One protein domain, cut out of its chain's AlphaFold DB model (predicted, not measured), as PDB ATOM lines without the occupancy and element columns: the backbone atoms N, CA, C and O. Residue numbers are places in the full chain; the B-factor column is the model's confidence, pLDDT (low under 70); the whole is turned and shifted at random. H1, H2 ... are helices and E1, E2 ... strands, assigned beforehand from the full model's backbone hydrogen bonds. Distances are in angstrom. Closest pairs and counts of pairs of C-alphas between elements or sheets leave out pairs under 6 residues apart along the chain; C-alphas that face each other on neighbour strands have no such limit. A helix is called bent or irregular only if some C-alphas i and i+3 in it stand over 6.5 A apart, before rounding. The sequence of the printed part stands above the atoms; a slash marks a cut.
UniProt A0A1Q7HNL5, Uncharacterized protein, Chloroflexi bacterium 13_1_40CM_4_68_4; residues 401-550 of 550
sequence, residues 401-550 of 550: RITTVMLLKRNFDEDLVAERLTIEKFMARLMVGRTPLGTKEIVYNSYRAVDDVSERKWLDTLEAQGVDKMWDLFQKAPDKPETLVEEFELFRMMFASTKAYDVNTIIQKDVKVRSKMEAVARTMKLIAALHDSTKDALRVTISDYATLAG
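What this domain is: This is residues 401 to 550 of the 550 residues of an uncharacterized protein of Chloroflexi bacterium 13_1_40CM_4_68_4 (UniProt A0A1Q7HNL5). A small four-stranded sheet stands inside an elongated body, with the long helix H5 running along one face and H1 over the opposite face. H2, H3 and H4 gather round H1 and carry the body outward to one end, away from the sheet, while short H6 packs on H5 at the other end. The printed part has 150 residues with six named helices and four named strands, in the order E1 E2 H1 H2 H3 H4 E3 H5 E4 H6; the sheet, E1 E3 E2 E4, is mixed and the class is mixed, helices and strands. It is compact, with a radius of gyration of the C-alphas of 16.6 A, and spans 50 by 31 by 27 A.

How they stand to each other: E1, residues 401 to 409, is an edge strand parallel to E3, residues 499 to 504, with N 407 and O 501 2.8 A apart. E3 is antiparallel to E2, residues 416 to 420, with N 502 and O 419 2.9 A apart. E2 is antiparallel to the other edge strand, E4, residues 539 to 541, with N 540 and O 418 2.8 A apart. H5, residues 516 to 532, lies over E3 at a height over the sheet of 10.0 A, along the strands at 18 degrees on the local plane. E3, H5 and E4 form a split strand-helix-strand unit, two strands running the same way with E2 between them, and its crossover is left-handed. H6, residues 545 to 549, only grazes the sheet and touches H5, closest at the C-alphas of Leu 526 and Ala 549, 4.8 A. H1, residues 423 to 432, is on the opposite face from H5, at a height over the sheet of 10.3 A. H1 is the hub: it touches H3, residues 467 to 476, about perpendicular at 82 degrees, closest at the C-alphas of Glu 424 and Trp 471, 5.6 A. H1 touches H4, residues 482 to 497, at a steep tilt of 39 degrees, opposite ways, closest at the C-alphas of Ile 423 and Phe 495, 6.8 A. H1 only just touches H2, residues 452 to 463, with 3 pairs of C-alphas within 8 A, closest Met 431 and Leu 459, 7.1 A. Every O i to N i+4 pair is within hydrogen-bond range in H1, H4, H5 and H6, against 7 of 8 in H2 and 4 of 6 in H3.

Where its parts are: E1 is 23.6 A long and begins at C-alpha 401, (116.752, 119.930, 67.234). H5 is 24.6 A long and H4 22.8 A. H3 is irregular, with C-alphas 468 and 471 7.5 A apart. H6 ends at C-alpha 549, (119.781, 103.531, 83.930).

The domain as a whole: The C-alphas farthest apart, Pro 478 and Arg 514, are 52.2 A apart. The printed part has no cut; the links H1 to H2 and E3 to H5 are long. Residues 549 to 550 are under 70 in pLDDT.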
ATOM      1  N   ARG A 401     117.015 121.174  67.981       98.44
ATOM      2  CA  ARG A 401     116.752 119.930  67.234       98.44
ATOM      3  C   ARG A 401     116.209 118.849  68.164       98.44
ATOM      4  O   ARG A 401     116.935 118.380  69.035       98.44
ATOM      5  N   ILE A 402     114.974 118.410  67.958       98.62
ATOM      6  CA  ILE A 402     114.386 117.283  68.683       98.62
ATOM      7  C   ILE A 402     114.836 115.991  68.004       98.62
ATOM      8  O   ILE A 402     114.679 115.827  66.796       98.62
ATOM      9  N   THR A 403     115.367 115.053  68.783       98.31
ATOM     10  CA  THR A 403     115.710 113.706  68.291       98.31
ATOM     11  C   THR A 403     114.938 112.610  69.010       98.31
ATOM     12  O   THR A 403     114.933 111.464  68.564       98.31
ATOM     13  N   THR A 404     114.290 112.937  70.130       98.50
ATOM     14  CA  THR A 404     113.562 111.985  70.967       98.50
ATOM     15  C   THR A 404     112.246 112.597  71.417       98.50
ATOM     16  O   THR A 404     112.234 113.711  71.931       98.50
ATOM     17  N   VAL A 405     111.151 111.854  71.266       98.50
ATOM     18  CA  VAL A 405     109.845 112.189  71.840       98.50
ATOM     19  C   VAL A 405     109.445 111.113  72.844       98.50
ATOM     20  O   VAL A 405     109.597 109.920  72.592       98.50
ATOM     21  N   MET A 406     108.957 111.530  74.004       98.19
ATOM     22  CA  MET A 406     108.545 110.658  75.095       98.19
ATOM     23  C   MET A 406     107.094 110.952  75.450       98.19
ATOM     24  O   MET A 406     106.766 112.048  75.910       98.19
ATOM     25  N   LEU A 407     106.227 109.963  75.245       97.81
ATOM     26  CA  LEU A 407     104.857 109.982  75.734       97.81
ATOM     27  C   LEU A 407     104.878 109.528  77.195       97.81
ATOM     28  O   LEU A 407     105.166 108.368  77.483       97.81
ATOM     29  N   LEU A 408     104.630 110.447  78.129       96.31
ATOM     30  CA  LEU A 408     104.631 110.123  79.553       96.31
ATOM     31  C   LEU A 408     103.260 109.620  79.986       96.31
ATOM     32  O   LEU A 408     102.232 110.247  79.726       96.31
ATOM     33  N   LYS A 409     103.251 108.544  80.764       94.62
ATOM     34  CA  LYS A 409     102.059 108.035  81.437       94.62
ATOM     35  C   LYS A 409     102.327 107.759  82.910       94.62
ATOM     36  O   LYS A 409     103.464 107.793  83.378       94.62
ATOM     37  N   ARG A 410     101.252 107.497  83.647       93.19
ATOM     38  CA  ARG A 410     101.306 106.943  84.996       93.19
ATOM     39  C   ARG A 410     100.217 105.889  85.109       93.19
ATOM     40  O   ARG A 410      99.044 106.239  85.191       93.19
ATOM     41  N   ASN A 411     100.619 104.629  85.048       92.75
ATOM     42  CA  ASN A 411      99.731 103.484  85.164       92.75
ATOM     43  C   ASN A 411     100.373 102.423  86.063       92.75
ATOM     44  O   ASN A 411     101.312 101.754  85.634       92.75
ATOM     45  N   PHE A 412      99.888 102.298  87.300       92.44
ATOM     46  CA  PHE A 412     100.435 101.374  88.302       92.44
ATOM     47  C   PHE A 412     100.084  99.904  88.042       92.44
ATOM     48  O   PHE A 412     100.758  99.018  88.578       92.44
ATOM     49  N   ASP A 413      99.093  99.650  87.185       92.88
ATOM     50  CA  ASP A 413      98.654  98.302  86.815       92.88
ATOM     51  C   ASP A 413      99.642  97.607  85.864       92.88
ATOM     52  O   ASP A 413      99.585  96.398  85.666       92.88
ATOM     53  N   GLU A 414     100.580  98.359  85.283       93.56
ATOM     54  CA  GLU A 414     101.622  97.840  84.402       93.56
ATOM     55  C   GLU A 414     102.962  97.699  85.140       93.56
ATOM     56  O   GLU A 414     103.292  98.489  86.023       93.56
ATOM     57  N   ASP A 415     103.775  96.729  84.717       95.50
ATOM     58  CA  ASP A 415     105.198  96.657  85.086       95.50
ATOM     59  C   ASP A 415     106.108  97.277  84.022       95.50
ATOM     60  O   ASP A 415     107.290  97.494  84.272       95.50
ATOM     61  N   LEU A 416     105.573  97.578  82.835       96.50
ATOM     62  CA  LEU A 416     106.306  98.242  81.764       96.50
ATOM     63  C   LEU A 416     106.625  99.687  82.167       96.50
ATOM     64  O   LEU A 416     105.713 100.480  82.418       96.50
ATOM     65  N   VAL A 417     107.915 100.035  82.176       96.81
ATOM     66  CA  VAL A 417     108.384 101.396  82.472       96.81
ATOM     67  C   VAL A 417     108.805 102.165  81.230       96.81
ATOM     68  O   VAL A 417     108.655 103.383  81.208       96.81
ATOM     69  N   ALA A 418     109.299 101.488  80.191       97.38
ATOM     70  CA  ALA A 418     109.643 102.136  78.932       97.38
ATOM     71  C   ALA A 418     109.535 101.190  77.730       97.38
ATOM     72  O   ALA A 418     109.913 100.021  77.812       97.38
ATOM     73  N   GLU A 419     109.074 101.706  76.593       97.00
ATOM     74  CA  GLU A 419     109.037 100.985  75.316       97.00
ATOM     75  C   GLU A 419     109.348 101.924  74.141       97.00
ATOM     76  O   GLU A 419     108.876 103.059  74.104       97.00
ATOM     77  N   ARG A 420     110.124 101.445  73.161       97.69
ATOM     78  CA  ARG A 420     110.269 102.083  71.844       97.69
ATOM     79  C   ARG A 420     108.985 101.868  71.040       97.69
ATOM     80  O   ARG A 420     108.567 100.731  70.837       97.69
ATOM     81  N   LEU A 421     108.374 102.948  70.565       97.50
ATOM     82  CA  LEU A 421     107.078 102.885  69.887       97.50
ATOM     83  C   LEU A 421     107.207 102.686  68.373       97.50
ATOM     84  O   LEU A 421     108.048 103.313  67.728       97.50
ATOM     85  N   THR A 422     106.307 101.872  67.812       97.56
ATOM     86  CA  THR A 422     105.961 101.911  66.383       97.56
ATOM     87  C   THR A 422     105.010 103.079  66.111       97.56
ATOM     88  O   THR A 422     104.456 103.661  67.053       97.56
ATOM     89  N   ILE A 423     104.792 103.425  64.839       97.50
ATOM     90  CA  ILE A 423     103.888 104.525  64.484       97.50
ATOM     91  C   ILE A 423     102.449 104.224  64.911       97.50
ATOM     92  O   ILE A 423     101.779 105.102  65.443       97.50
ATOM     93  N   GLU A 424     101.998 102.976  64.779       98.12
ATOM     94  CA  GLU A 424     100.646 102.550  65.149       98.12
ATOM     95  C   GLU A 424     100.415 102.761  66.643       98.12
ATOM     96  O   GLU A 424      99.433 103.389  67.038       98.12
ATOM     97  N   LYS A 425     101.361 102.316  67.486       97.62
ATOM     98  CA  LYS A 425     101.270 102.514  68.938       97.62
ATOM     99  C   LYS A 425     101.373 103.992  69.314       97.62
ATOM    100  O   LYS A 425     100.629 104.434  70.183       97.62
ATOM    101  N   PHE A 426     102.267 104.752  68.680       98.31
ATOM    102  CA  PHE A 426     102.427 106.186  68.932       98.31
ATOM    103  C   PHE A 426     101.140 106.961  68.619       98.31
ATOM    104  O   PHE A 426     100.643 107.704  69.468       98.31
ATOM    105  N   MET A 427     100.557 106.723  67.445       98.44
ATOM    106  CA  MET A 427      99.324 107.374  67.005       98.44
ATOM    107  C   MET A 427      98.127 106.956  67.849       98.44
ATOM    108  O   MET A 427      97.402 107.818  68.337       98.44
ATOM    109  N   ALA A 428      97.955 105.656  68.107       97.81
ATOM    110  CA  ALA A 428      96.875 105.170  68.961       97.81
ATOM    111  C   ALA A 428      96.960 105.766  70.376       97.81
ATOM    112  O   ALA A 428      95.953 106.189  70.942       97.81
ATOM    113  N   ARG A 429      98.170 105.874  70.940       96.38
ATOM    114  CA  ARG A 429      98.393 106.456  72.271       96.38
ATOM    115  C   ARG A 429      97.930 107.913  72.342       96.38
ATOM    116  O   ARG A 429      97.271 108.292  73.311       96.38
ATOM    117  N   LEU A 430      98.226 108.691  71.304       97.69
ATOM    118  CA  LEU A 430      97.815 110.084  71.167       97.69
ATOM    119  C   LEU A 430      96.314 110.241  70.869       97.69
ATOM    120  O   LEU A 430      95.675 111.111  71.455       97.69
ATOM    121  N   MET A 431      95.732 109.393  70.016       97.44
ATOM    122  CA  MET A 431      94.292 109.387  69.716       97.44
ATOM    123  C   MET A 431      93.449 109.093  70.954       97.44
ATOM    124  O   MET A 431      92.502 109.822  71.246       97.44
ATOM    125  N   VAL A 432      93.818 108.052  71.705       95.38
ATOM    126  CA  VAL A 432      93.113 107.672  72.933       95.38
ATOM    127  C   VAL A 432      93.340 108.717  74.023       95.38
ATOM    128  O   VAL A 432      92.401 109.111  74.717       95.38
ATOM    129  N   GLY A 433      94.592 109.147  74.216       93.50
ATOM    130  CA  GLY A 433      94.896 110.263  75.106       93.50
ATOM    131  C   GLY A 433      94.503 110.036  76.572       93.50
ATOM    132  O   GLY A 433      94.112 110.972  77.267       93.50
ATOM    133  N   ARG A 434      94.530 108.785  77.052       92.31
ATOM    134  CA  ARG A 434      94.036 108.428  78.394       92.31
ATOM    135  C   ARG A 434      94.892 109.055  79.501       92.31
ATOM    136  O   ARG A 434      96.106 108.848  79.538       92.31
ATOM    137  N   THR A 435      94.249 109.773  80.418       90.12
ATOM    138  CA  THR A 435      94.876 110.393  81.592       90.12
ATOM    139  C   THR A 435      94.899 109.429  82.789       90.12
ATOM    140  O   THR A 435      94.163 108.438  82.793       90.12
ATOM    141  N   PRO A 436      95.682 109.721  83.847       86.56
ATOM    142  CA  PRO A 436      95.660 108.929  85.082       86.56
ATOM    143  C   PRO A 436      94.292 108.882  85.779       86.56
ATOM    144  O   PRO A 436      94.033 107.959  86.538       86.56
ATOM    145  N   LEU A 437      93.410 109.853  85.516       86.56
ATOM    146  CA  LEU A 437      92.050 109.894  86.067       86.56
ATOM    147  C   LEU A 437      91.044 109.089  85.225       86.56
ATOM    148  O   LEU A 437      89.844 109.146  85.472       86.56
ATOM    149  N   GLY A 438      91.507 108.392  84.184       87.56
ATOM    150  CA  GLY A 438      90.656 107.623  83.276       87.56
ATOM    151  C   GLY A 438      89.906 108.465  82.241       87.56
ATOM    152  O   GLY A 438      89.231 107.896  81.383       87.56
ATOM    153  N   THR A 439      90.050 109.794  82.265       90.12
ATOM    154  CA  THR A 439      89.526 110.679  81.215       90.12
ATOM    155  C   THR A 439      90.354 110.557  79.935       90.12
ATOM    156  O   THR A 439      91.477 110.050  79.953       90.12
ATOM    157  N   LYS A 440      89.809 111.028  78.812       91.50
ATOM    158  CA  LYS A 440      90.524 111.116  77.533       91.50
ATOM    159  C   LYS A 440      90.841 112.578  77.224       91.50
ATOM    160  O   LYS A 440      89.989 113.444  77.404       91.50
ATOM    161  N   GLU A 441      92.032 112.847  76.708       92.75
ATOM    162  CA  GLU A 441      92.485 114.147  76.201       92.75
ATOM    163  C   GLU A 441      93.234 113.888  74.891       92.75
ATOM    164  O   GLU A 441      94.350 113.378  74.936       92.75
ATOM    165  N   ILE A 442      92.631 114.194  73.734       94.88
ATOM    166  CA  ILE A 442      93.257 113.923  72.427       94.88
ATOM    167  C   ILE A 442      94.630 114.603  72.398       94.88
ATOM    168  O   ILE A 442      94.760 115.751  72.827       94.88
ATOM    169  N   VAL A 443      95.656 113.855  71.982       94.62
ATOM    170  CA  VAL A 443      97.085 114.228  71.975       94.62
ATOM    171  C   VAL A 443      97.599 114.790  73.310       94.62
ATOM    172  O   VAL A 443      98.561 115.555  73.354       94.62
ATOM    173  N   TYR A 444      96.954 114.419  74.419       92.31
ATOM    174  CA  TYR A 444      97.210 114.947  75.762       92.31
ATOM    175  C   TYR A 444      97.059 116.469  75.871       92.31
ATOM    176  O   TYR A 444      97.724 117.130  76.674       92.31
ATOM    177  N   ASN A 445      96.165 117.035  75.061       88.94
ATOM    178  CA  ASN A 445      95.902 118.459  75.010       88.94
ATOM    179  C   ASN A 445      94.404 118.734  75.186       88.94
ATOM    180  O   ASN A 445      93.655 118.851  74.222       88.94
ATOM    181  N   SER A 446      93.953 118.948  76.425       80.94
ATOM    182  CA  SER A 446      92.573 119.400  76.674       80.94
ATOM    183  C   SER A 446      92.320 120.874  76.320       80.94
ATOM    184  O   SER A 446      91.270 121.431  76.649       80.94
ATOM    185  N   TYR A 447      93.269 121.520  75.638       81.62
ATOM    186  CA  TYR A 447      93.211 122.915  75.222       81.62
ATOM    187  C   TYR A 447      93.133 123.099  73.708       81.62
ATOM    188  O   TYR A 447      93.034 124.246  73.271       81.62
ATOM    189  N   ARG A 448      93.093 122.015  72.918       88.56
ATOM    190  CA  ARG A 448      92.966 122.076  71.451       88.56
ATOM    191  C   ARG A 448      91.886 123.061  71.026       88.56
ATOM    192  O   ARG A 448      90.792 123.075  71.590       88.56
ATOM    193  N   ALA A 449      92.196 123.918  70.064       83.44
ATOM    194  CA  ALA A 449      91.339 125.022  69.643       83.44
ATOM    195  C   ALA A 449      90.228 124.551  68.676       83.44
ATOM    196  O   ALA A 449      90.087 125.085  67.579       83.44
ATOM    197  N   VAL A 450      89.496 123.501  69.065       86.88
ATOM    198  CA  VAL A 450      88.556 122.741  68.221       86.88
ATOM    199  C   VAL A 450      87.370 122.209  69.040       86.88
ATOM    200  O   VAL A 450      87.365 122.313  70.272       86.88
ATOM    201  N   ASP A 451      86.381 121.619  68.363       82.25
ATOM    202  CA  ASP A 451      85.288 120.876  69.002       82.25
ATOM    203  C   ASP A 451      85.748 119.485  69.455       82.25
ATOM    204  O   ASP A 451      85.504 118.457  68.823       82.25
ATOM    205  N   ASP A 452      86.428 119.456  70.595       83.88
ATOM    206  CA  ASP A 452      87.024 118.228  71.118       83.88
ATOM    207  C   ASP A 452      85.968 117.181  71.531       83.88
ATOM    208  O   ASP A 452      86.284 116.003  71.675       83.88
ATOM    209  N   VAL A 453      84.702 117.577  71.732       89.44
ATOM    210  CA  VAL A 453      83.629 116.643  72.110       89.44
ATOM    211  C   VAL A 453      83.183 115.814  70.912       89.44
ATOM    212  O   VAL A 453      83.059 114.593  71.038       89.44
ATOM    213  N   SER A 454      82.930 116.444  69.762       91.94
ATOM    214  CA  SER A 454      82.523 115.718  68.553       91.94
ATOM    215  C   SER A 454      83.671 114.886  67.981       91.94
ATOM    216  O   SER A 454      83.467 113.714  67.668       91.94
ATOM    217  N   GLU A 455      84.889 115.428  67.953       94.88
ATOM    218  CA  GLU A 455      86.079 114.701  67.497       94.88
ATOM    219  C   GLU A 455      86.387 113.473  68.361       94.88
ATOM    220  O   GLU A 455      86.717 112.411  67.832       94.88
ATOM    221  N   ARG A 456      86.220 113.573  69.688       94.81
ATOM    222  CA  ARG A 456      86.387 112.420  70.584       94.81
ATOM    223  C   ARG A 456      85.353 111.337  70.312       94.81
ATOM    224  O   ARG A 456      85.730 110.177  70.217       94.81
ATOM    225  N   LYS A 457      84.080 111.708  70.134       95.81
ATOM    226  CA  LYS A 457      83.026 110.743  69.777       95.81
ATOM    227  C   LYS A 457      83.344 110.029  68.468       95.81
ATOM    228  O   LYS A 457      83.111 108.831  68.363       95.81
ATOM    229  N   TRP A 458      83.881 110.751  67.488       97.31
ATOM    230  CA  TRP A 458      84.304 110.159  66.224       97.31
ATOM    231  C   TRP A 458      85.469 109.176  66.432       97.31
ATOM    232  O   TRP A 458      85.381 108.035  65.984       97.31
ATOM    233  N   LEU A 459      86.501 109.543  67.202       97.50
ATOM    234  CA  LEU A 459      87.603 108.631  67.549       97.50
ATOM    235  C   LEU A 459      87.146 107.410  68.363       97.50
ATOM    236  O   LEU A 459      87.683 106.322  68.161       97.50
ATOM    237  N   ASP A 460      86.140 107.553  69.231       97.38
ATOM    238  CA  ASP A 460      85.567 106.438  69.994       97.38
ATOM    239  C   ASP A 460      84.985 105.354  69.061       97.38
ATOM    240  O   ASP A 460      85.039 104.168  69.392       97.38
ATOM    241  N   THR A 461      84.498 105.718  67.864       97.44
ATOM    242  CA  THR A 461      84.028 104.741  66.858       97.44
ATOM    243  C   THR A 461      85.162 103.902  66.264       97.44
ATOM    244  O   THR A 461      84.961 102.734  65.920       97.44
ATOM    245  N   LEU A 462      86.365 104.476  66.165       97.69
ATOM    246  CA  LEU A 462      87.559 103.758  65.728       97.69
ATOM    247  C   LEU A 462      88.108 102.904  66.873       97.69
ATOM    248  O   LEU A 462      88.441 101.740  66.671       97.69
ATOM    249  N   GLU A 463      88.150 103.458  68.088       97.44
ATOM    250  CA  GLU A 463      88.618 102.756  69.290       97.44
ATOM    251  C   GLU A 463      87.789 101.496  69.572       97.44
ATOM    252  O   GLU A 463      88.355 100.460  69.921       97.44
ATOM    253  N   ALA A 464      86.471 101.548  69.350       97.56
ATOM    254  CA  ALA A 464      85.570 100.403  69.506       97.56
ATOM    255  C   ALA A 464      85.925  99.201  68.607       97.56
ATOM    256  O   ALA A 464      85.534  98.074  68.909       97.56
ATOM    257  N   GLN A 465      86.674  99.417  67.522       97.38
ATOM    258  CA  GLN A 465      87.125  98.366  66.602       97.38
ATOM    259  C   GLN A 465      88.508  97.790  66.969       97.38
ATOM    260  O   GLN A 465      88.942  96.798  66.370       97.38
ATOM    261  N   GLY A 466      89.184  98.383  67.959       97.06
ATOM    262  CA  GLY A 466      90.487  97.964  68.477       97.06
ATOM    263  C   GLY A 466      91.512  99.098  68.477       97.06
ATOM    264  O   GLY A 466      91.784  99.707  67.443       97.06
ATOM    265  N   VAL A 467      92.131  99.351  69.639       96.56
ATOM    266  CA  VAL A 467      93.168 100.390  69.822       96.56
ATOM    267  C   VAL A 467      94.363 100.169  68.889       96.56
ATOM    268  O   VAL A 467      94.912 101.119  68.341       96.56
ATOM    269  N   ASP A 468      94.744  98.913  68.672       95.75
ATOM    270  CA  ASP A 468      95.829  98.488  67.784       95.75
ATOM    271  C   ASP A 468      95.571  98.809  66.303       95.75
ATOM    272  O   ASP A 468      96.518  98.964  65.535       95.75
ATOM    273  N   LYS A 469      94.302  98.963  65.907       96.69
ATOM    274  CA  LYS A 469      93.882  99.252  64.528       96.69
ATOM    275  C   LYS A 469      93.545 100.719  64.292       96.69
ATOM    276  O   LYS A 469      93.334 101.108  63.147       96.69
ATOM    277  N   MET A 470      93.487 101.537  65.345       97.38
ATOM    278  CA  MET A 470      92.998 102.918  65.256       97.38
ATOM    279  C   MET A 470      93.722 103.742  64.195       97.38
ATOM    280  O   MET A 470      93.070 104.483  63.467       97.38
ATOM    281  N   TRP A 471      95.047 103.601  64.083       97.94
ATOM    282  CA  TRP A 471      95.814 104.361  63.097       97.94
ATOM    283  C   TRP A 471      95.453 103.978  61.656       97.94
ATOM    284  O   TRP A 471      95.150 104.851  60.847       97.94
ATOM    285  N   ASP A 472      95.394 102.682  61.353       97.81
ATOM    286  CA  ASP A 472      95.010 102.183  60.027       97.81
ATOM    287  C   ASP A 472      93.570 102.587  59.659       97.81
ATOM    288  O   ASP A 472      93.309 103.077  58.556       97.81
ATOM    289  N   LEU A 473      92.640 102.463  60.611       98.00
ATOM    290  CA  LEU A 473      91.250 102.885  60.436       98.00
ATOM    291  C   LEU A 473      91.145 104.395  60.192       98.00
ATOM    292  O   LEU A 473      90.445 104.825  59.276       98.00
ATOM    293  N   PHE A 474      91.888 105.199  60.956       98.12
ATOM    294  CA  PHE A 474      91.956 106.645  60.764       98.12
ATOM    295  C   PHE A 474      92.456 107.001  59.363       98.12
ATOM    296  O   PHE A 474      91.896 107.874  58.703       98.12
ATOM    297  N   GLN A 475      93.497 106.327  58.872       96.94
ATOM    298  CA  GLN A 475      94.043 106.593  57.542       96.94
ATOM    299  C   GLN A 475      93.023 106.316  56.428       96.94
ATOM    300  O   GLN A 475      92.948 107.102  55.480       96.94
ATOM    301  N   LYS A 476      92.213 105.260  56.567       97.00
ATOM    302  CA  LYS A 476      91.221 104.820  55.570       97.00
ATOM    303  C   LYS A 476      89.877 105.550  55.646       97.00
ATOM    304  O   LYS A 476      89.129 105.512  54.672       97.00
ATOM    305  N   ALA A 477      89.560 106.193  56.768       96.88
ATOM    306  CA  ALA A 477      88.267 106.844  56.957       96.88
ATOM    307  C   ALA A 477      88.047 108.000  55.951       96.88
ATOM    308  O   ALA A 477      88.919 108.860  55.812       96.88
ATOM    309  N   PRO A 478      86.910 108.066  55.238       94.50
ATOM    310  CA  PRO A 478      86.648 109.127  54.260       94.50
ATOM    311  C   PRO A 478      86.171 110.447  54.893       94.50
ATOM    312  O   PRO A 478      86.247 111.493  54.258       94.50
ATOM    313  N   ASP A 479      85.687 110.408  56.133       95.56
ATOM    314  CA  ASP A 479      84.947 111.470  56.825       95.56
ATOM    315  C   ASP A 479      85.718 112.072  58.015       95.56
ATOM    316  O   ASP A 479      85.129 112.581  58.969       95.56
ATOM    317  N   LYS A 480      87.055 112.013  57.977       95.25
ATOM    318  CA  LYS A 480      87.920 112.536  59.046       95.25
ATOM    319  C   LYS A 480      87.657 114.029  59.299       95.25
ATOM    320  O   LYS A 480      87.751 114.819  58.356       95.25
ATOM    321  N   PRO A 481      87.460 114.456  60.561       95.12
ATOM    322  CA  PRO A 481      87.498 115.871  60.919       95.12
ATOM    323  C   PRO A 481      88.822 116.519  60.485       95.12
ATOM    324  O   PRO A 481      89.897 116.019  60.821       95.12
ATOM    325  N   GLU A 482      88.757 117.641  59.760       93.06
ATOM    326  CA  GLU A 482      89.934 118.332  59.196       93.06
ATOM    327  C   GLU A 482      91.010 118.621  60.255       93.06
ATOM    328  O   GLU A 482      92.203 118.443  60.027       93.06
ATOM    329  N   THR A 483      90.583 119.032  61.436       93.31
ATOM    330  CA  THR A 483      91.413 119.341  62.604       93.31
ATOM    331  C   THR A 483      92.136 118.126  63.180       93.31
ATOM    332  O   THR A 483      93.243 118.273  63.694       93.31
ATOM    333  N   LEU A 484      91.563 116.921  63.081       96.50
ATOM    334  CA  LEU A 484      92.287 115.687  63.400       96.50
ATOM    335  C   LEU A 484      93.293 115.346  62.299       96.50
ATOM    336  O   LEU A 484      94.376 114.855  62.605       96.50
ATOM    337  N   VAL A 485      92.971 115.620  61.030       96.69
ATOM    338  CA  VAL A 485      93.924 115.447  59.920       96.69
ATOM    339  C   VAL A 485      95.138 116.356  60.104       96.69
ATOM    340  O   VAL A 485      96.259 115.876  59.996       96.69
ATOM    341  N   GLU A 486      94.921 117.634  60.425       96.81
ATOM    342  CA  GLU A 486      95.984 118.597  60.749       96.81
ATOM    343  C   GLU A 486      96.880 118.083  61.884       96.81
ATOM    344  O   GLU A 486      98.095 117.967  61.716       96.81
ATOM    345  N   GLU A 487      96.278 117.727  63.018       96.25
ATOM    346  CA  GLU A 487      97.002 117.294  64.213       96.25
ATOM    347  C   GLU A 487      97.820 116.016  63.953       96.25
ATOM    348  O   GLU A 487      99.022 115.966  64.227       96.25
ATOM    349  N   PHE A 488      97.201 114.978  63.378       97.94
ATOM    350  CA  PHE A 488      97.876 113.695  63.181       97.94
ATOM    351  C   PHE A 488      98.860 113.688  62.013       97.94
ATOM    352  O   PHE A 488      99.825 112.926  62.062       97.94
ATOM    353  N   GLU A 489      98.704 114.561  61.016       98.31
ATOM    354  CA  GLU A 489      99.748 114.773  60.010       98.31
ATOM    355  C   GLU A 489     101.004 115.370  60.651       98.31
ATOM    356  O   GLU A 489     102.120 114.895  60.434       98.31
ATOM    357  N   LEU A 490     100.842 116.353  61.538       98.56
ATOM    358  CA  LEU A 490     101.971 116.950  62.242       98.56
ATOM    359  C   LEU A 490     102.603 115.976  63.248       98.56
ATOM    360  O   LEU A 490     103.827 115.953  63.380       98.56
ATOM    361  N   PHE A 491     101.832 115.111  63.909       98.62
ATOM    362  CA  PHE A 491     102.401 114.022  64.713       98.62
ATOM    363  C   PHE A 491     103.095 112.944  63.875       98.62
ATOM    364  O   PHE A 491     104.086 112.370  64.334       98.62
ATOM    365  N   ARG A 492     102.651 112.700  62.638       98.19
ATOM    366  CA  ARG A 492     103.322 111.783  61.707       98.19
ATOM    367  C   ARG A 492     104.704 112.313  61.357       98.19
ATOM    368  O   ARG A 492     105.677 111.565  61.434       98.19
ATOM    369  N   MET A 493     104.802 113.615  61.093       98.50
ATOM    370  CA  MET A 493     106.081 114.288  60.879       98.50
ATOM    371  C   MET A 493     106.988 114.236  62.116       98.50
ATOM    372  O   MET A 493     108.185 113.981  61.976       98.50
ATOM    373  N   MET A 494     106.435 114.386  63.330       98.69
ATOM    374  CA  MET A 494     107.198 114.207  64.577       98.69
ATOM    375  C   MET A 494     107.786 112.801  64.669       98.69
ATOM    376  O   MET A 494     108.976 112.645  64.947       98.69
ATOM    377  N   PHE A 495     106.960 111.780  64.438       98.19
ATOM    378  CA  PHE A 495     107.390 110.388  64.505       98.19
ATOM    379  C   PHE A 495     108.471 110.087  63.460       98.19
ATOM    380  O   PHE A 495     109.485 109.483  63.794       98.19
ATOM    381  N   ALA A 496     108.298 110.563  62.224       97.12
ATOM    382  CA  ALA A 496     109.281 110.395  61.154       97.12
ATOM    383  C   ALA A 496     110.630 111.071  61.463       97.12
ATOM    384  O   ALA A 496     111.674 110.592  61.025       97.12
ATOM    385  N   SER A 497     110.613 112.154  62.247       97.94
ATOM    386  CA  SER A 497     111.806 112.943  62.576       97.94
ATOM    387  C   SER A 497     112.524 112.494  63.855       97.94
ATOM    388  O   SER A 497     113.598 113.011  64.168       97.94
ATOM    389  N   THR A 498     111.932 111.602  64.660       97.75
ATOM    390  CA  THR A 498     112.394 111.367  66.039       97.75
ATOM    391  C   THR A 498     112.286 109.921  66.503       97.75
ATOM    392  O   THR A 498     111.539 109.089  65.992       97.75
ATOM    393  N   LYS A 499     113.009 109.620  67.582       97.75
ATOM    394  CA  LYS A 499     112.777 108.412  68.358       97.75
ATOM    395  C   LYS A 499     111.622 108.602  69.352       97.75
ATOM    396  O   LYS A 499     111.822 109.204  70.398       97.75
ATOM    397  N   ALA A 500     110.443 108.054  69.056       98.00
ATOM    398  CA  ALA A 500     109.333 107.892  70.002       98.00
ATOM    399  C   ALA A 500     109.477 106.771  71.065       98.00
ATOM    400  O   ALA A 500     109.751 105.610  70.742       98.00
ATOM    401  N   TYR A 501     109.202 107.111  72.327       98.25
ATOM    402  CA  TYR A 501     109.108 106.183  73.459       98.25
ATOM    403  C   TYR A 501     107.814 106.401  74.256       98.25
ATOM    404  O   TYR A 501     107.359 107.536  74.390       98.25
ATOM    405  N   ASP A 502     107.250 105.336  74.821       97.00
ATOM    406  CA  ASP A 502     106.268 105.403  75.914       97.00
ATOM    407  C   ASP A 502     107.026 105.234  77.229       97.00
ATOM    408  O   ASP A 502     107.842 104.318  77.346       97.00
ATOM    409  N   VAL A 503     106.801 106.122  78.196       97.19
ATOM    410  CA  VAL A 503     107.513 106.138  79.482       97.19
ATOM    411  C   VAL A 503     106.502 106.197  80.620       97.19
ATOM    412  O   VAL A 503     105.737 107.151  80.757       97.19
ATOM    413  N   ASN A 504     106.506 105.175  81.471       95.75
ATOM    414  CA  ASN A 504     105.608 105.059  82.611       95.75
ATOM    415  C   ASN A 504     106.303 105.528  83.897       95.75
ATOM    416  O   ASN A 504     107.257 104.918  84.379       95.75
ATOM    417  N   THR A 505     105.805 106.615  84.478       94.56
ATOM    418  CA  THR A 505     106.384 107.289  85.653       94.56
ATOM    419  C   THR A 505     105.963 106.626  86.969       94.56
ATOM    420  O   THR A 505     105.368 107.258  87.840       94.56
ATOM    421  N   ILE A 506     106.247 105.326  87.088       94.38
ATOM    422  CA  ILE A 506     105.809 104.454  88.194       94.38
ATOM    423  C   ILE A 506     106.969 103.799  88.947       94.38
ATOM    424  O   ILE A 506     106.762 102.820  89.656       94.38
ATOM    425  N   ILE A 507     108.195 104.315  88.822       95.06
ATOM    426  CA  ILE A 507     109.383 103.712  89.457       95.06
ATOM    427  C   ILE A 507     109.242 103.595  90.985       95.06
ATOM    428  O   ILE A 507     109.829 102.707  91.588       95.06
ATOM    429  N   GLN A 508     108.382 104.398  91.612       93.25
ATOM    430  CA  GLN A 508     107.990 104.233  93.018       93.25
ATOM    431  C   GLN A 508     107.357 102.867  93.367       93.25
ATOM    432  O   GLN A 508     107.200 102.568  94.544       93.25
ATOM    433  N   LYS A 509     106.968 102.052  92.374       93.25
ATOM    434  CA  LYS A 509     106.508 100.665  92.552       93.25
ATOM    435  C   LYS A 509     107.660  99.716  92.912       93.25
ATOM    436  O   LYS A 509     107.421  98.656  93.479       93.25
ATOM    437  N   ASP A 510     108.903 100.079  92.590       93.31
ATOM    438  CA  ASP A 510     110.081  99.309  92.982       93.31
ATOM    439  C   ASP A 510     110.258  99.369  94.505       93.31
ATOM    440  O   ASP A 510     110.502 100.429  95.076       93.31
ATOM    441  N   VAL A 511     110.198  98.208  95.161       91.50
ATOM    442  CA  VAL A 511     110.357  98.049  96.618       91.50
ATOM    443  C   VAL A 511     111.694  98.573  97.155       91.50
ATOM    444  O   VAL A 511     111.840  98.795  98.356       91.50
ATOM    445  N   LYS A 512     112.695  98.764  96.285       91.44
ATOM    446  CA  LYS A 512     113.993  99.347  96.645       91.44
ATOM    447  C   LYS A 512     113.953 100.874  96.739       91.44
ATOM    448  O   LYS A 512     114.922 101.447  97.229       91.44
ATOM    449  N   VAL A 513     112.896 101.521  96.253       92.00
ATOM    450  CA  VAL A 513     112.728 102.978  96.250       92.00
ATOM    451  C   VAL A 513     112.009 103.411  97.521       92.00
ATOM    452  O   VAL A 513     110.922 102.931  97.826       92.00
ATOM    453  N   ARG A 514     112.619 104.329  98.275       88.88
ATOM    454  CA  ARG A 514     112.164 104.698  99.628       88.88
ATOM    455  C   ARG A 514     111.513 106.075  99.714       88.88
ATOM    456  O   ARG A 514     111.002 106.436 100.768       88.88
ATOM    457  N   SER A 515     111.552 106.869  98.643       86.06
ATOM    458  CA  SER A 515     110.962 108.213  98.623       86.06
ATOM    459  C   SER A 515     110.536 108.661  97.222       86.06
ATOM    460  O   SER A 515     111.024 108.154  96.208       86.06
ATOM    461  N   LYS A 516     109.667 109.680  97.164       84.56
ATOM    462  CA  LYS A 516     109.262 110.362  95.921       84.56
ATOM    463  C   LYS A 516     110.465 110.964  95.186       84.56
ATOM    464  O   LYS A 516     110.576 110.795  93.975       84.56
ATOM    465  N   MET A 517     111.381 111.615  95.910       85.44
ATOM    466  CA  MET A 517     112.599 112.194  95.326       85.44
ATOM    467  C   MET A 517     113.483 111.120  94.685       85.44
ATOM    468  O   MET A 517     113.955 111.298  93.564       85.44
ATOM    469  N   GLU A 518     113.656 109.973  95.348       89.81
ATOM    470  CA  GLU A 518     114.421 108.854  94.793       89.81
ATOM    471  C   GLU A 518     113.765 108.277  93.527       89.81
ATOM    472  O   GLU A 518     114.451 108.040  92.531       89.81
ATOM    473  N   ALA A 519     112.438 108.101  93.526       91.62
ATOM    474  CA  ALA A 519     111.692 107.642  92.351       91.62
ATOM    475  C   ALA A 519     111.868 108.588  91.151       91.62
ATOM    476  O   ALA A 519     112.077 108.140  90.019       91.62
ATOM    477  N   VAL A 520     111.811 109.900  91.397       91.25
ATOM    478  CA  VAL A 520     112.030 110.934  90.376       91.25
ATOM    479  C   VAL A 520     113.459 110.862  89.845       91.25
ATOM    480  O   VAL A 520     113.638 110.754  88.634       91.25
ATOM    481  N   ALA A 521     114.465 110.824  90.720       91.06
ATOM    482  CA  ALA A 521     115.869 110.750  90.318       91.06
ATOM    483  C   ALA A 521     116.160 109.518  89.440       91.06
ATOM    484  O   ALA A 521     116.811 109.619  88.399       91.06
ATOM    485  N   ARG A 522     115.619 108.349  89.807       94.50
ATOM    486  CA  ARG A 522     115.737 107.124  88.998       94.50
ATOM    487  C   ARG A 522     115.004 107.230  87.656       94.50
ATOM    488  O   ARG A 522     115.506 106.734  86.652       94.50
ATOM    489  N   THR A 523     113.867 107.927  87.618       95.38
ATOM    490  CA  THR A 523     113.138 108.215  86.370       95.38
ATOM    491  C   THR A 523     113.967 109.105  85.443       95.38
ATOM    492  O   THR A 523     114.003 108.857  84.241       95.38
ATOM    493  N   MET A 524     114.683 110.102  85.980       95.19
ATOM    494  CA  MET A 524     115.529 110.985  85.166       95.19
ATOM    495  C   MET A 524     116.709 110.232  84.549       95.19
ATOM    496  O   MET A 524     117.016 110.435  83.377       95.19
ATOM    497  N   LYS A 525     117.319 109.303  85.298       95.62
ATOM    498  CA  LYS A 525     118.358 108.405  84.765       95.62
ATOM    499  C   LYS A 525     117.831 107.516  83.640       95.62
ATOM    500  O   LYS A 525     118.483 107.407  82.607       95.62
ATOM    501  N   LEU A 526     116.636 106.941  83.802       96.06
ATOM    502  CA  LEU A 526     115.986 106.167  82.739       96.06
ATOM    503  C   LEU A 526     115.748 107.027  81.488       96.06
ATOM    504  O   LEU A 526     116.091 106.607  80.389       96.06
ATOM    505  N   ILE A 527     115.208 108.238  81.643       96.50
ATOM    506  CA  ILE A 527     114.981 109.182  80.537       96.50
ATOM    507  C   ILE A 527     116.295 109.520  79.817       96.50
ATOM    508  O   ILE A 527     116.349 109.455  78.589       96.50
ATOM    509  N   ALA A 528     117.361 109.832  80.558       96.00
ATOM    510  CA  ALA A 528     118.676 110.101  79.980       96.00
ATOM    511  C   ALA A 528     119.202 108.892  79.187       96.00
ATOM    512  O   ALA A 528     119.597 109.037  78.032       96.00
ATOM    513  N   ALA A 529     119.109 107.686  79.753       95.62
ATOM    514  CA  ALA A 529     119.546 106.462  79.089       95.62
ATOM    515  C   ALA A 529     118.725 106.128  77.832       95.62
ATOM    516  O   ALA A 529     119.278 105.695  76.822       95.62
ATOM    517  N   LEU A 530     117.407 106.358  77.849       96.00
ATOM    518  CA  LEU A 530     116.553 106.193  76.668       96.00
ATOM    519  C   LEU A 530     116.941 107.163  75.549       96.00
ATOM    520  O   LEU A 530     116.960 106.774  74.383       96.00
ATOM    521  N   HIS A 531     117.265 108.407  75.899       96.31
ATOM    522  CA  HIS A 531     117.716 109.414  74.942       96.31
ATOM    523  C   HIS A 531     119.077 109.065  74.311       96.31
ATOM    524  O   HIS A 531     119.296 109.289  73.117       96.31
ATOM    525  N   ASP A 532     119.972 108.466  75.096       94.12
ATOM    526  CA  ASP A 532     121.293 108.032  74.637       94.12
ATOM    527  C   ASP A 532     121.251 106.682  73.896       94.12
ATOM    528  O   ASP A 532     122.159 106.357  73.130       94.12
ATOM    529  N   SER A 533     120.166 105.919  74.045       92.06
ATOM    530  CA  SER A 533     120.009 104.602  73.434       92.06
ATOM    531  C   SER A 533     119.969 104.646  71.903       92.06
ATOM    532  O   SER A 533     119.208 105.381  71.260       92.06
ATOM    533  N   THR A 534     120.750 103.761  71.290       87.25
ATOM    534  CA  THR A 534     120.729 103.478  69.849       87.25
ATOM    535  C   THR A 534     119.879 102.262  69.490       87.25
ATOM    536  O   THR A 534     119.733 101.972  68.311       87.25
ATOM    537  N   LYS A 535     119.287 101.572  70.475       87.75
ATOM    538  CA  LYS A 535     118.531 100.334  70.247       87.75
ATOM    539  C   LYS A 535     117.205 100.604  69.527       87.75
ATOM    540  O   LYS A 535     116.376 101.370  70.025       87.75
ATOM    541  N   ASP A 536     116.988  99.908  68.413       81.25
ATOM    542  CA  ASP A 536     115.747  99.984  67.628       81.25
ATOM    543  C   ASP A 536     114.586  99.218  68.267       81.25
ATOM    544  O   ASP A 536     113.430  99.600  68.106       81.25
ATOM    545  N   ALA A 537     114.888  98.187  69.057       87.06
ATOM    546  CA  ALA A 537     113.928  97.497  69.907       87.06
ATOM    547  C   ALA A 537     114.332  97.687  71.370       87.06
ATOM    548  O   ALA A 537     115.436  97.327  71.785       87.06
ATOM    549  N   LEU A 538     113.437  98.280  72.158       93.12
ATOM    550  CA  LEU A 538     113.652  98.507  73.580       93.12
ATOM    551  C   LEU A 538     112.328  98.354  74.312       93.12
ATOM    552  O   LEU A 538     111.351  99.021  73.981       93.12
ATOM    553  N   ARG A 539     112.316  97.480  75.314       95.81
ATOM    554  CA  ARG A 539     111.200  97.261  76.227       95.81
ATOM    555  C   ARG A 539     111.791  96.961  77.594       95.81
ATOM    556  O   ARG A 539     112.630  96.075  77.699       95.81
ATOM    557  N   VAL A 540     111.402  97.736  78.594       95.50
ATOM    558  CA  VAL A 540     112.006  97.722  79.929       95.50
ATOM    559  C   VAL A 540     110.903  97.795  80.968       95.50
ATOM    560  O   VAL A 540     109.933  98.540  80.816       95.50
ATOM    561  N   THR A 541     111.056  97.026  82.029       96.44
ATOM    562  CA  THR A 541     110.093  96.839  83.110       96.44
ATOM    563  C   THR A 541     110.647  97.303  84.458       96.44
ATOM    564  O   THR A 541     111.807  97.697  84.590       96.44
ATOM    565  N   ILE A 542     109.811  97.258  85.492       95.19
ATOM    566  CA  ILE A 542     110.190  97.630  86.857       95.19
ATOM    567  C   ILE A 542     111.316  96.746  87.429       95.19
ATOM    568  O   ILE A 542     112.010  97.172  88.348       95.19
ATOM    569  N   SER A 543     111.528  95.539  86.892       92.19
ATOM    570  CA  SER A 543     112.549  94.609  87.388       92.19
ATOM    571  C   SER A 543     113.939  94.828  86.778       92.19
ATOM    572  O   SER A 543     114.930  94.460  87.408       92.19
ATOM    573  N   ASP A 544     114.037  95.451  85.598       92.56
ATOM    574  CA  ASP A 544     115.275  95.547  84.810       92.56
ATOM    575  C   ASP A 544     115.657  96.977  84.379       92.56
ATOM    576  O   ASP A 544     116.729  97.179  83.803       92.56
ATOM    577  N   TYR A 545     114.864  98.000  84.722       93.00
ATOM    578  CA  TYR A 545     115.178  99.398  84.382       93.00
ATOM    579  C   TYR A 545     116.508  99.903  84.939       93.00
ATOM    580  O   TYR A 545     117.164 100.734  84.309       93.00
ATOM    581  N   ALA A 546     116.920  99.393  86.100       88.38
ATOM    582  CA  ALA A 546     118.169  99.783  86.738       88.38
ATOM    583  C   ALA A 546     119.399  99.404  85.898       88.38
ATOM    584  O   ALA A 546     120.404 100.096  85.975       88.38
ATOM    585  N   THR A 547     119.312  98.360  85.067       87.25
ATOM    586  CA  THR A 547     120.403  97.930  84.176       87.25
ATOM    587  C   THR A 547     120.588  98.877  82.994       87.25
ATOM    588  O   THR A 547     121.684  98.992  82.461       87.25
ATOM    589  N   LEU A 548     119.514  99.543  82.558       83.31
ATOM    590  CA  LEU A 548     119.587 100.551  81.501       83.31
ATOM    591  C   LEU A 548     119.998 101.924  82.054       83.31
ATOM    592  O   LEU A 548     120.620 102.701  81.343       83.31
ATOM    593  N   ALA A 549     119.599 102.228  83.291       69.44
ATOM    594  CA  ALA A 549     119.781 103.531  83.930       69.44
ATOM    595  C   ALA A 549     121.058 103.656  84.788       69.44
ATOM    596  O   ALA A 549     121.323 104.744  85.311       69.44
ATOM    597  N   GLY A 550     121.773 102.549  85.007       56.19
ATOM    598  CA  GLY A 550     123.070 102.487  85.688       56.19
ATOM    599  C   GLY A 550     124.207 102.599  84.694       56.19
ATOM    600  O   GLY A 550     125.200 103.264  85.062       56.19
TER     601      GLY A 550